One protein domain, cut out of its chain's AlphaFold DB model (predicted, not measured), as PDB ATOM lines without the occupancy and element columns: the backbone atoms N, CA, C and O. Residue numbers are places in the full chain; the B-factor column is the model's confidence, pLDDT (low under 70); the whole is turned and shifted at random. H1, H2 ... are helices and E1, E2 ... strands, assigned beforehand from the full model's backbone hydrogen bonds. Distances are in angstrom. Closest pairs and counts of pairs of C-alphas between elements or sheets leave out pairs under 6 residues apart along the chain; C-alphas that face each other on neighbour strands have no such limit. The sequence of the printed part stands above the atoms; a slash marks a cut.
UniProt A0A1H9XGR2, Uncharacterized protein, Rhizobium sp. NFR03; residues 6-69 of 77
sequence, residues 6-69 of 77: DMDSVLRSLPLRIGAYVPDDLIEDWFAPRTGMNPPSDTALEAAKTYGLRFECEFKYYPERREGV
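This is residues 6 to 69 of the 77 residues of an uncharacterized protein of Rhizobium sp. NFR03 (UniProt A0A1H9XGR2). A small antiparallel sheet of three strands has H3 packed lengthwise over its edge strand E2, while H2 crosses near one end of H3 and the short H1 sits towards the other end. The sheet with H2 and H3 on one face makes two layers. The printed part has 64 residues, with three named helices and three named strands in the order H1 E1 H2 H3 E2 E3; the sheet's order is E1 E3 E2, and the class is mixed, helices and strands. The whole is compact and rounded, with a radius of gyration of the C-alphas of 11.3 A and spans of 32 by 22 by 18 A.

H1, residues 6 to 13, begins at C-alpha 6 (-57.793, 46.498, 6.390). E1 is residues 19 to 23, 12.9 A long, and H2 is residues 24 to 31. H3, residues 42 to 53, is 16.8 A long and begins at C-alpha 42 (-38.499, 32.472, 11.557). E2, residues 57 to 62, is 16.0 A long. E3, residues 67 to 69, ends at C-alpha 69 (-42.261, 44.537, 3.079).

E3 is the inner strand. N 22 and O 68 of E1 and E3 are 2.8 A apart, within hydrogen-bond range, as are N 69 and O 60 of the hairpin E2 and E3, at 2.8 A. E1, H2 H3 and E2 form a split strand-helix-strand unit, two strands running the same way with E3 between them; its crossover is right-handed. H3 lies over E2 at a height over the sheet of 8.1 A and runs along the strands, at 17 degrees to E2 on the local plane; their closest C-alphas, of Lys 49 and Phe 59, are 5.1 A apart. H2 touches residues 43 to 48 of H3, the closest C-alphas being those of Phe 31 and Ala 44, 4.6 A apart; their lines are only just about perpendicular, at 72 degrees. H1 only grazes the sheet, with residues 7 to 12, and is apart from H2. In H1, H2 and H3 every O i to N i+4 pair is within hydrogen-bond range.

The two C-alphas farthest apart, of Leu 16 and Arg 34, are 33.6 A apart. The printed part has no cut and no long link. Its mean pLDDT is 93.1, and no printed residue is under 70.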
ATOM      1  N   ASP A   6     -58.237  45.484   7.355       93.19
ATOM      2  CA  ASP A   6     -57.793  46.498   6.390       93.19
ATOM      3  C   ASP A   6     -56.497  46.096   5.663       93.19
ATOM      4  O   ASP A   6     -56.256  46.531   4.533       93.19
ATOM      5  N   MET A   7     -55.668  45.235   6.264       95.12
ATOM      6  CA  MET A   7     -54.436  44.756   5.639       95.12
ATOM      7  C   MET A   7     -54.722  43.857   4.427       95.12
ATOM      8  O   MET A   7     -53.992  43.925   3.435       95.12
ATOM      9  N   ASP A   8     -55.797  43.060   4.458       95.56
ATOM     10  CA  ASP A   8     -56.247  42.289   3.293       95.56
ATOM     11  C   ASP A   8     -56.571  43.242   2.134       95.56
ATOM     12  O   ASP A   8     -56.150  43.018   0.997       95.56
ATOM     13  N   SER A   9     -57.303  44.324   2.414       95.50
ATOM     14  CA  SER A   9     -57.656  45.337   1.416       95.50
ATOM     15  C   SER A   9     -56.422  46.041   0.854       95.50
ATOM     16  O   SER A   9     -56.313  46.188  -0.365       95.50
ATOM     17  N   VAL A  10     -55.459  46.405   1.708       95.56
ATOM     18  CA  VAL A  10     -54.187  47.010   1.283       95.56
ATOM     19  C   VAL A  10     -53.439  46.095   0.314       95.56
ATOM     20  O   VAL A  10     -53.058  46.543  -0.766       95.56
ATOM     21  N   LEU A  11     -53.258  44.811   0.645       95.69
ATOM     22  CA  LEU A  11     -52.507  43.884  -0.211       95.69
ATOM     23  C   LEU A  11     -53.254  43.519  -1.500       95.69
ATOM     24  O   LEU A  11     -52.633  43.373  -2.558       95.69
ATOM     25  N   ARG A  12     -54.589  43.424  -1.458       94.94
ATOM     26  CA  ARG A  12     -55.410  43.229  -2.665       94.94
ATOM     27  C   ARG A  12     -55.247  44.389  -3.644       94.94
ATOM     28  O   ARG A  12     -55.075  44.137  -4.834       94.94
ATOM     29  N   SER A  13     -55.262  45.624  -3.144       95.12
ATOM     30  CA  SER A  13     -55.216  46.851  -3.951       95.12
ATOM     31  C   SER A  13     -53.808  47.396  -4.208       95.12
ATOM     32  O   SER A  13     -53.679  48.430  -4.865       95.12
ATOM     33  N   LEU A  14     -52.758  46.733  -3.712       95.06
ATOM     34  CA  LEU A  14     -51.385  47.215  -3.823       95.06
ATOM     35  C   LEU A  14     -50.961  47.349  -5.299       95.06
ATOM     36  O   LEU A  14     -50.988  46.350  -6.027       95.06
ATOM     37  N   PRO A  15     -50.549  48.544  -5.762       93.19
ATOM     38  CA  PRO A  15     -50.076  48.722  -7.129       93.19
ATOM     39  C   PRO A  15     -48.763  47.977  -7.395       93.19
ATOM     40  O   PRO A  15     -47.957  47.741  -6.492       93.19
ATOM     41  N   LEU A  16     -48.506  47.665  -8.668       91.12
ATOM     42  CA  LEU A  16     -47.212  47.122  -9.083       91.12
ATOM     43  C   LEU A  16     -46.084  48.109  -8.745       91.12
ATOM     44  O   LEU A  16     -46.246  49.320  -8.891       91.12
ATOM     45  N   ARG A  17     -44.917  47.572  -8.369       88.44
ATOM     46  CA  ARG A  17     -43.700  48.341  -8.029       88.44
ATOM     47  C   ARG A  17     -43.821  49.241  -6.788       88.44
ATOM     48  O   ARG A  17     -42.996  50.131  -6.610       88.44
ATOM     49  N   ILE A  18     -44.807  48.996  -5.924       92.38
ATOM     50  CA  ILE A  18     -44.948  49.635  -4.607       92.38
ATOM     51  C   ILE A  18     -44.910  48.554  -3.518       92.38
ATOM     52  O   ILE A  18     -45.266  47.402  -3.773       92.38
ATOM     53  N   GLY A  19     -44.450  48.928  -2.321       94.75
ATOM     54  CA  GLY A  19     -44.428  48.070  -1.141       94.75
ATOM     55  C   GLY A  19     -45.366  48.553  -0.032       94.75
ATOM     56  O   GLY A  19     -45.522  49.758   0.166       94.75
ATOM     57  N   ALA A  20     -45.958  47.612   0.701       97.06
ATOM     58  CA  ALA A  20     -46.596  47.854   1.993       97.06
ATOM     59  C   ALA A  20     -45.636  47.429   3.111       97.06
ATOM     60  O   ALA A  20     -45.196  46.279   3.148       97.06
ATOM     61  N   TYR A  21     -45.306  48.367   3.994       96.94
ATOM     62  CA  TYR A  21     -44.316  48.201   5.056       96.94
ATOM     63  C   TYR A  21     -45.005  47.870   6.382       96.94
ATOM     64  O   TYR A  21     -45.977  48.531   6.752       96.94
ATOM     65  N   VAL A  22     -44.497  46.864   7.092       96.12
ATOM     66  CA  VAL A  22     -44.987  46.437   8.407       96.12
ATOM     67  C   VAL A  22     -43.806  46.398   9.387       96.12
ATOM     68  O   VAL A  22     -42.847  45.667   9.133       96.12
ATOM     69  N   PRO A  23     -43.849  47.164  10.488       94.94
ATOM     70  CA  PRO A  23     -42.876  47.095  11.581       94.94
ATOM     71  C   PRO A  23     -42.644  45.678  12.135       94.94
ATOM     72  O   PRO A  23     -43.548  44.841  12.128       94.94
ATOM     73  N   ASP A  24     -41.426  45.405  12.611       93.25
ATOM     74  CA  ASP A  24     -41.015  44.087  13.112       93.25
ATOM     75  C   ASP A  24     -41.843  43.575  14.303       93.25
ATOM     76  O   ASP A  24     -42.245  42.412  14.323       93.25
ATOM     77  N   ASP A  25     -42.173  44.449  15.247       91.06
ATOM     78  CA  ASP A  25     -43.042  44.156  16.385       91.06
ATOM     79  C   ASP A  25     -44.434  43.689  15.938       91.06
ATOM     80  O   ASP A  25     -44.946  42.689  16.444       91.06
ATOM     81  N   LEU A  26     -45.007  44.343  14.926       93.50
ATOM     82  CA  LEU A  26     -46.290  43.950  14.346       93.50
ATOM     83  C   LEU A  26     -46.212  42.617  13.594       93.50
ATOM     84  O   LEU A  26     -47.164  41.843  13.647       93.50
ATOM     85  N   ILE A  27     -45.091  42.306  12.937       94.38
ATOM     86  CA  ILE A  27     -44.905  41.003  12.277       94.38
ATOM     87  C   ILE A  27     -44.963  39.874  13.306       94.38
ATOM     88  O   ILE A  27     -45.699  38.905  13.104       94.38
ATOM     89  N   GLU A  28     -44.243  40.003  14.420       93.38
ATOM     90  CA  GLU A  28     -44.291  38.984  15.469       93.38
ATOM     91  C   GLU A  28     -45.692  38.892  16.080       93.38
ATOM     92  O   GLU A  28     -46.265  37.805  16.189       93.38
ATOM     93  N   ASP A  29     -46.291  40.040  16.400       92.44
ATOM     94  CA  ASP A  29     -47.606  40.099  17.024       92.44
ATOM     95  C   ASP A  29     -48.711  39.486  16.170       92.44
ATOM     96  O   ASP A  29     -49.662  38.934  16.732       92.44
ATOM     97  N   TRP A  30     -48.619  39.617  14.847       93.38
ATOM     98  CA  TRP A  30     -49.627  39.148  13.902       93.38
ATOM     99  C   TRP A  30     -49.435  37.688  13.502       93.38
ATOM    100  O   TRP A  30     -50.421  36.959  13.371       93.38
ATOM    101  N   PHE A  31     -48.187  37.265  13.293       93.19
ATOM    102  CA  PHE A  31     -47.877  35.989  12.648       93.19
ATOM    103  C   PHE A  31     -47.324  34.923  13.602       93.19
ATOM    104  O   PHE A  31     -47.450  33.734  13.306       93.19
ATOM    105  N   ALA A  32     -46.789  35.312  14.761       91.00
ATOM    106  CA  ALA A  32     -46.388  34.395  15.828       91.00
ATOM    107  C   ALA A  32     -46.710  34.976  17.220       91.00
ATOM    108  O   ALA A  32     -45.823  35.148  18.057       91.00
ATOM    109  N   PRO A  33     -47.987  35.278  17.521       84.56
ATOM    110  CA  PRO A  33     -48.340  35.887  18.794       84.56
ATOM    111  C   PRO A  33     -47.888  35.017  19.978       84.56
ATOM    112  O   PRO A  33     -48.110  33.804  19.983       84.56
ATOM    113  N   ARG A  34     -47.384  35.673  21.037       79.38
ATOM    114  CA  ARG A  34     -46.942  35.098  22.336       79.38
ATOM    115  C   ARG A  34     -45.533  34.505  22.388       79.38
ATOM    116  O   ARG A  34     -45.151  33.983  23.431       79.38
ATOM    117  N   THR A  35     -44.752  34.604  21.325       77.81
ATOM    118  CA  THR A  35     -43.317  34.274  21.352       77.81
ATOM    119  C   THR A  35     -42.488  35.366  22.039       77.81
ATOM    120  O   THR A  35     -41.482  35.056  22.669       77.81
ATOM    121  N   GLY A  36     -42.924  36.632  21.956       70.25
ATOM    122  CA  GLY A  36     -42.258  37.781  22.582       70.25
ATOM    123  C   GLY A  36     -40.889  38.113  21.980       70.25
ATOM    124  O   GLY A  36     -40.050  38.692  22.668       70.25
ATOM    125  N   MET A  37     -40.643  37.709  20.731       77.31
ATOM    126  CA  MET A  37     -39.338  37.836  20.083       77.31
ATOM    127  C   MET A  37     -39.157  39.204  19.417       77.31
ATOM    128  O   MET A  37     -40.074  39.746  18.807       77.31
ATOM    129  N   ASN A  38     -37.946  39.749  19.525       75.38
ATOM    130  CA  ASN A  38     -37.475  40.894  18.751       75.38
ATOM    131  C   ASN A  38     -35.976  40.678  18.462       75.38
ATOM    132  O   ASN A  38     -35.182  40.724  19.409       75.38
ATOM    133  N   PRO A  39     -35.559  40.393  17.214       84.88
ATOM    134  CA  PRO A  39     -36.324  40.452  15.958       84.88
ATOM    135  C   PRO A  39     -37.385  39.339  15.813       84.88
ATOM    136  O   PRO A  39     -37.407  38.423  16.641       84.88
ATOM    137  N   PRO A  40     -38.245  39.397  14.772       92.25
ATOM    138  CA  PRO A  40     -39.290  38.408  14.542       92.25
ATOM    139  C   PRO A  40     -38.714  37.007  14.355       92.25
ATOM    140  O   PRO A  40     -37.636  36.833  13.780       92.25
ATOM    141  N   SER A  41     -39.440  36.004  14.832       93.75
ATOM    142  CA  SER A  41     -39.065  34.602  14.703       93.75
ATOM    143  C   SER A  41     -39.186  34.115  13.257       93.75
ATOM    144  O   SER A  41     -40.044  34.568  12.501       93.75
ATOM    145  N   ASP A  42     -38.398  33.103  12.884       94.06
ATOM    146  CA  ASP A  42     -38.499  32.472  11.557       94.06
ATOM    147  C   ASP A  42     -39.926  31.973  11.263       94.06
ATOM    148  O   ASP A  42     -40.393  32.011  10.127       94.06
ATOM    149  N   THR A  43     -40.657  31.562  12.306       94.25
ATOM    150  CA  THR A  43     -42.068  31.166  12.192       94.25
ATOM    151  C   THR A  43     -42.955  32.341  11.785       94.25
ATOM    152  O   THR A  43     -43.782  32.184  10.885       94.25
ATOM    153  N   ALA A  44     -42.772  33.518  12.391       95.38
ATOM    154  CA  ALA A  44     -43.498  34.724  12.000       95.38
ATOM    155  C   ALA A  44     -43.173  35.134  10.559       95.38
ATOM    156  O   ALA A  44     -44.078  35.469   9.795       95.38
ATOM    157  N   LEU A  45     -41.898  35.053  10.163       96.81
ATOM    158  CA  LEU A  45     -41.452  35.413   8.817       96.81
ATOM    159  C   LEU A  45     -42.045  34.491   7.737       96.81
ATOM    160  O   LEU A  45     -42.536  34.976   6.713       96.81
ATOM    161  N   GLU A  46     -42.069  33.178   7.965       96.94
ATOM    162  CA  GLU A  46     -42.673  32.224   7.023       96.94
ATOM    163  C   GLU A  46     -44.206  32.337   6.973       96.94
ATOM    164  O   GLU A  46     -44.819  32.215   5.902       96.94
ATOM    165  N   ALA A  47     -44.848  32.635   8.104       96.31
ATOM    166  CA  ALA A  47     -46.282  32.904   8.148       96.31
ATOM    167  C   ALA A  47     -46.644  34.211   7.416       96.31
ATOM    168  O   ALA A  47     -47.606  34.219   6.644       96.31
ATOM    169  N   ALA A  48     -45.843  35.273   7.564       96.88
ATOM    170  CA  ALA A  48     -45.992  36.516   6.810       96.88
ATOM    171  C   ALA A  48     -45.858  36.273   5.302       96.88
ATOM    172  O   ALA A  48     -46.717  36.685   4.520       96.88
ATOM    173  N   LYS A  49     -44.846  35.508   4.882       97.44
ATOM    174  CA  LYS A  49     -44.669  35.106   3.482       97.44
ATOM    175  C   LYS A  49     -45.882  34.354   2.940       97.44
ATOM    176  O   LYS A  49     -46.410  34.712   1.889       97.44
ATOM    177  N   THR A  50     -46.371  33.360   3.678       97.12
ATOM    178  CA  THR A  50     -47.561  32.580   3.302       97.12
ATOM    179  C   THR A  50     -48.813  33.454   3.201       97.12
ATOM    180  O   THR A  50     -49.643  33.252   2.316       97.12
ATOM    181  N   TYR A  51     -48.956  34.431   4.094       96.75
ATOM    182  CA  TYR A  51     -50.051  35.392   4.064       96.75
ATOM    183  C   TYR A  51     -50.004  36.276   2.810       96.75
ATOM    184  O   TYR A  51     -51.013  36.377   2.116       96.75
ATOM    185  N   GLY A  52     -48.836  36.828   2.460       96.38
ATOM    186  CA  GLY A  52     -48.659  37.649   1.255       96.38
ATOM    187  C   GLY A  52     -49.040  36.921  -0.040       96.38
ATOM    188  O   GLY A  52     -49.714  37.496  -0.899       96.38
ATOM    189  N   LEU A  53     -48.713  35.628  -0.143       95.56
ATOM    190  CA  LEU A  53     -49.035  34.808  -1.319       95.56
ATOM    191  C   LEU A  53     -50.541  34.721  -1.613       95.56
ATOM    192  O   LEU A  53     -50.922  34.580  -2.773       95.56
ATOM    193  N   ARG A  54     -51.411  34.863  -0.601       95.44
ATOM    194  CA  ARG A  54     -52.879  34.887  -0.787       95.44
ATOM    195  C   ARG A  54     -53.356  36.073  -1.628       95.44
ATOM    196  O   ARG A  54     -54.479  36.052  -2.128       95.44
ATOM    197  N   PHE A  55     -52.513  37.092  -1.768       94.75
ATOM    198  CA  PHE A  55     -52.794  38.334  -2.478       94.75
ATOM    199  C   PHE A  55     -51.814  38.577  -3.626       94.75
ATOM    200  O   PHE A  55     -51.692  39.714  -4.073       94.75
ATOM    201  N   GLU A  56     -51.109  37.541  -4.096       94.31
ATOM    202  CA  GLU A  56     -50.092  37.662  -5.155       94.31
ATOM    203  C   GLU A  56     -48.945  38.620  -4.768       94.31
ATOM    204  O   GLU A  56     -48.343  39.289  -5.615       94.31
ATOM    205  N   CYS A  57     -48.653  38.704  -3.467       95.88
ATOM    206  CA  CYS A  57     -47.542  39.475  -2.934       95.88
ATOM    207  C   CYS A  57     -46.381  38.566  -2.518       95.88
ATOM    208  O   CYS A  57     -46.573  37.527  -1.886       95.88
ATOM    209  N   GLU A  58     -45.165  39.004  -2.818       95.94
ATOM    210  CA  GLU A  58     -43.953  38.521  -2.165       95.94
ATOM    211  C   GLU A  58     -43.760  39.238  -0.827       95.94
ATOM    212  O   GLU A  58     -44.341  40.299  -0.585       95.94
ATOM    213  N   PHE A  59     -42.932  38.652   0.037       97.25
ATOM    214  CA  PHE A  59     -42.570  39.213   1.332       97.25
ATOM    215  C   PHE A  59     -41.066  39.097   1.561       97.25
ATOM    216  O   PHE A  59     -40.462  38.060   1.265       97.25
ATOM    217  N   LYS A  60     -40.475  40.132   2.159       97.00
ATOM    218  CA  LYS A  60     -39.110  40.086   2.691       97.00
ATOM    219  C   LYS A  60     -38.981  40.932   3.940       97.00
ATOM    220  O   LYS A  60     -39.502  42.040   4.007       97.00
ATOM    221  N   TYR A  61     -38.219  40.406   4.887       97.38
ATOM    222  CA  TYR A  61     -37.796  41.121   6.077       97.38
ATOM    223  C   TYR A  61     -36.453  41.821   5.848       97.38
ATOM    224  O   TYR A  61     -35.533  41.239   5.264       97.38
ATOM    225  N   TYR A  62     -36.358  43.066   6.307       96.50
ATOM    226  CA  TYR A  62     -35.175  43.919   6.248       96.50
ATOM    227  C   TYR A  62     -34.739  44.251   7.684       96.50
ATOM    228  O   TYR A  62     -35.223  45.230   8.264       96.50
ATOM    229  N   PRO A  63     -33.843  43.445   8.292       94.19
ATOM    230  CA  PRO A  63     -33.416  43.630   9.679       94.19
ATOM    231  C   PRO A  63     -32.826  45.017   9.957       94.19
ATOM    232  O   PRO A  63     -33.010  45.568  11.038       94.19
ATOM    233  N   GLU A  64     -32.151  45.609   8.974       95.44
ATOM    234  CA  GLU A  64     -31.531  46.930   9.069       95.44
ATOM    235  C   GLU A  64     -32.545  48.079   9.147       95.44
ATOM    236  O   GLU A  64     -32.206  49.173   9.598       95.44
ATOM    237  N   ARG A  65     -33.789  47.827   8.727       94.62
ATOM    238  CA  ARG A  65     -34.915  48.767   8.807       94.62
ATOM    239  C   ARG A  65     -35.957  48.362   9.839       94.62
ATOM    240  O   ARG A  65     -36.854  49.151  10.111       94.62
ATOM    241  N   ARG A  66     -35.820  47.163  10.417       95.06
ATOM    242  CA  ARG A  66     -36.764  46.592  11.383       95.06
ATOM    243  C   ARG A  66     -38.189  46.535  10.824       95.06
ATOM    244  O   ARG A  66     -39.157  46.856  11.506       95.06
ATOM    245  N   GLU A  67     -38.303  46.134   9.559       96.50
ATOM    246  CA  GLU A  67     -39.576  46.072   8.842       96.50
ATOM    247  C   GLU A  67     -39.624  44.885   7.876       96.50
ATOM    248  O   GLU A  67     -38.614  44.460   7.309       96.50
ATOM    249  N   GLY A  68     -40.823  44.358   7.663       97.12
ATOM    250  CA  GLY A  68     -41.145  43.464   6.561       97.12
ATOM    251  C   GLY A  68     -41.926  44.207   5.490       97.12
ATOM    252  O   GLY A  68     -42.742  45.078   5.783       97.12
ATOM    253  N   VAL A  69     -41.666  43.865   4.233       97.81
ATOM    254  CA  VAL A  69     -42.261  44.537   3.079       97.81
ATOM    255  C   VAL A  69     -42.988  43.519   2.230       97.81
ATOM    256  O   VAL A  69     -42.410  42.496   1.865       97.81
TER     257      VAL A  69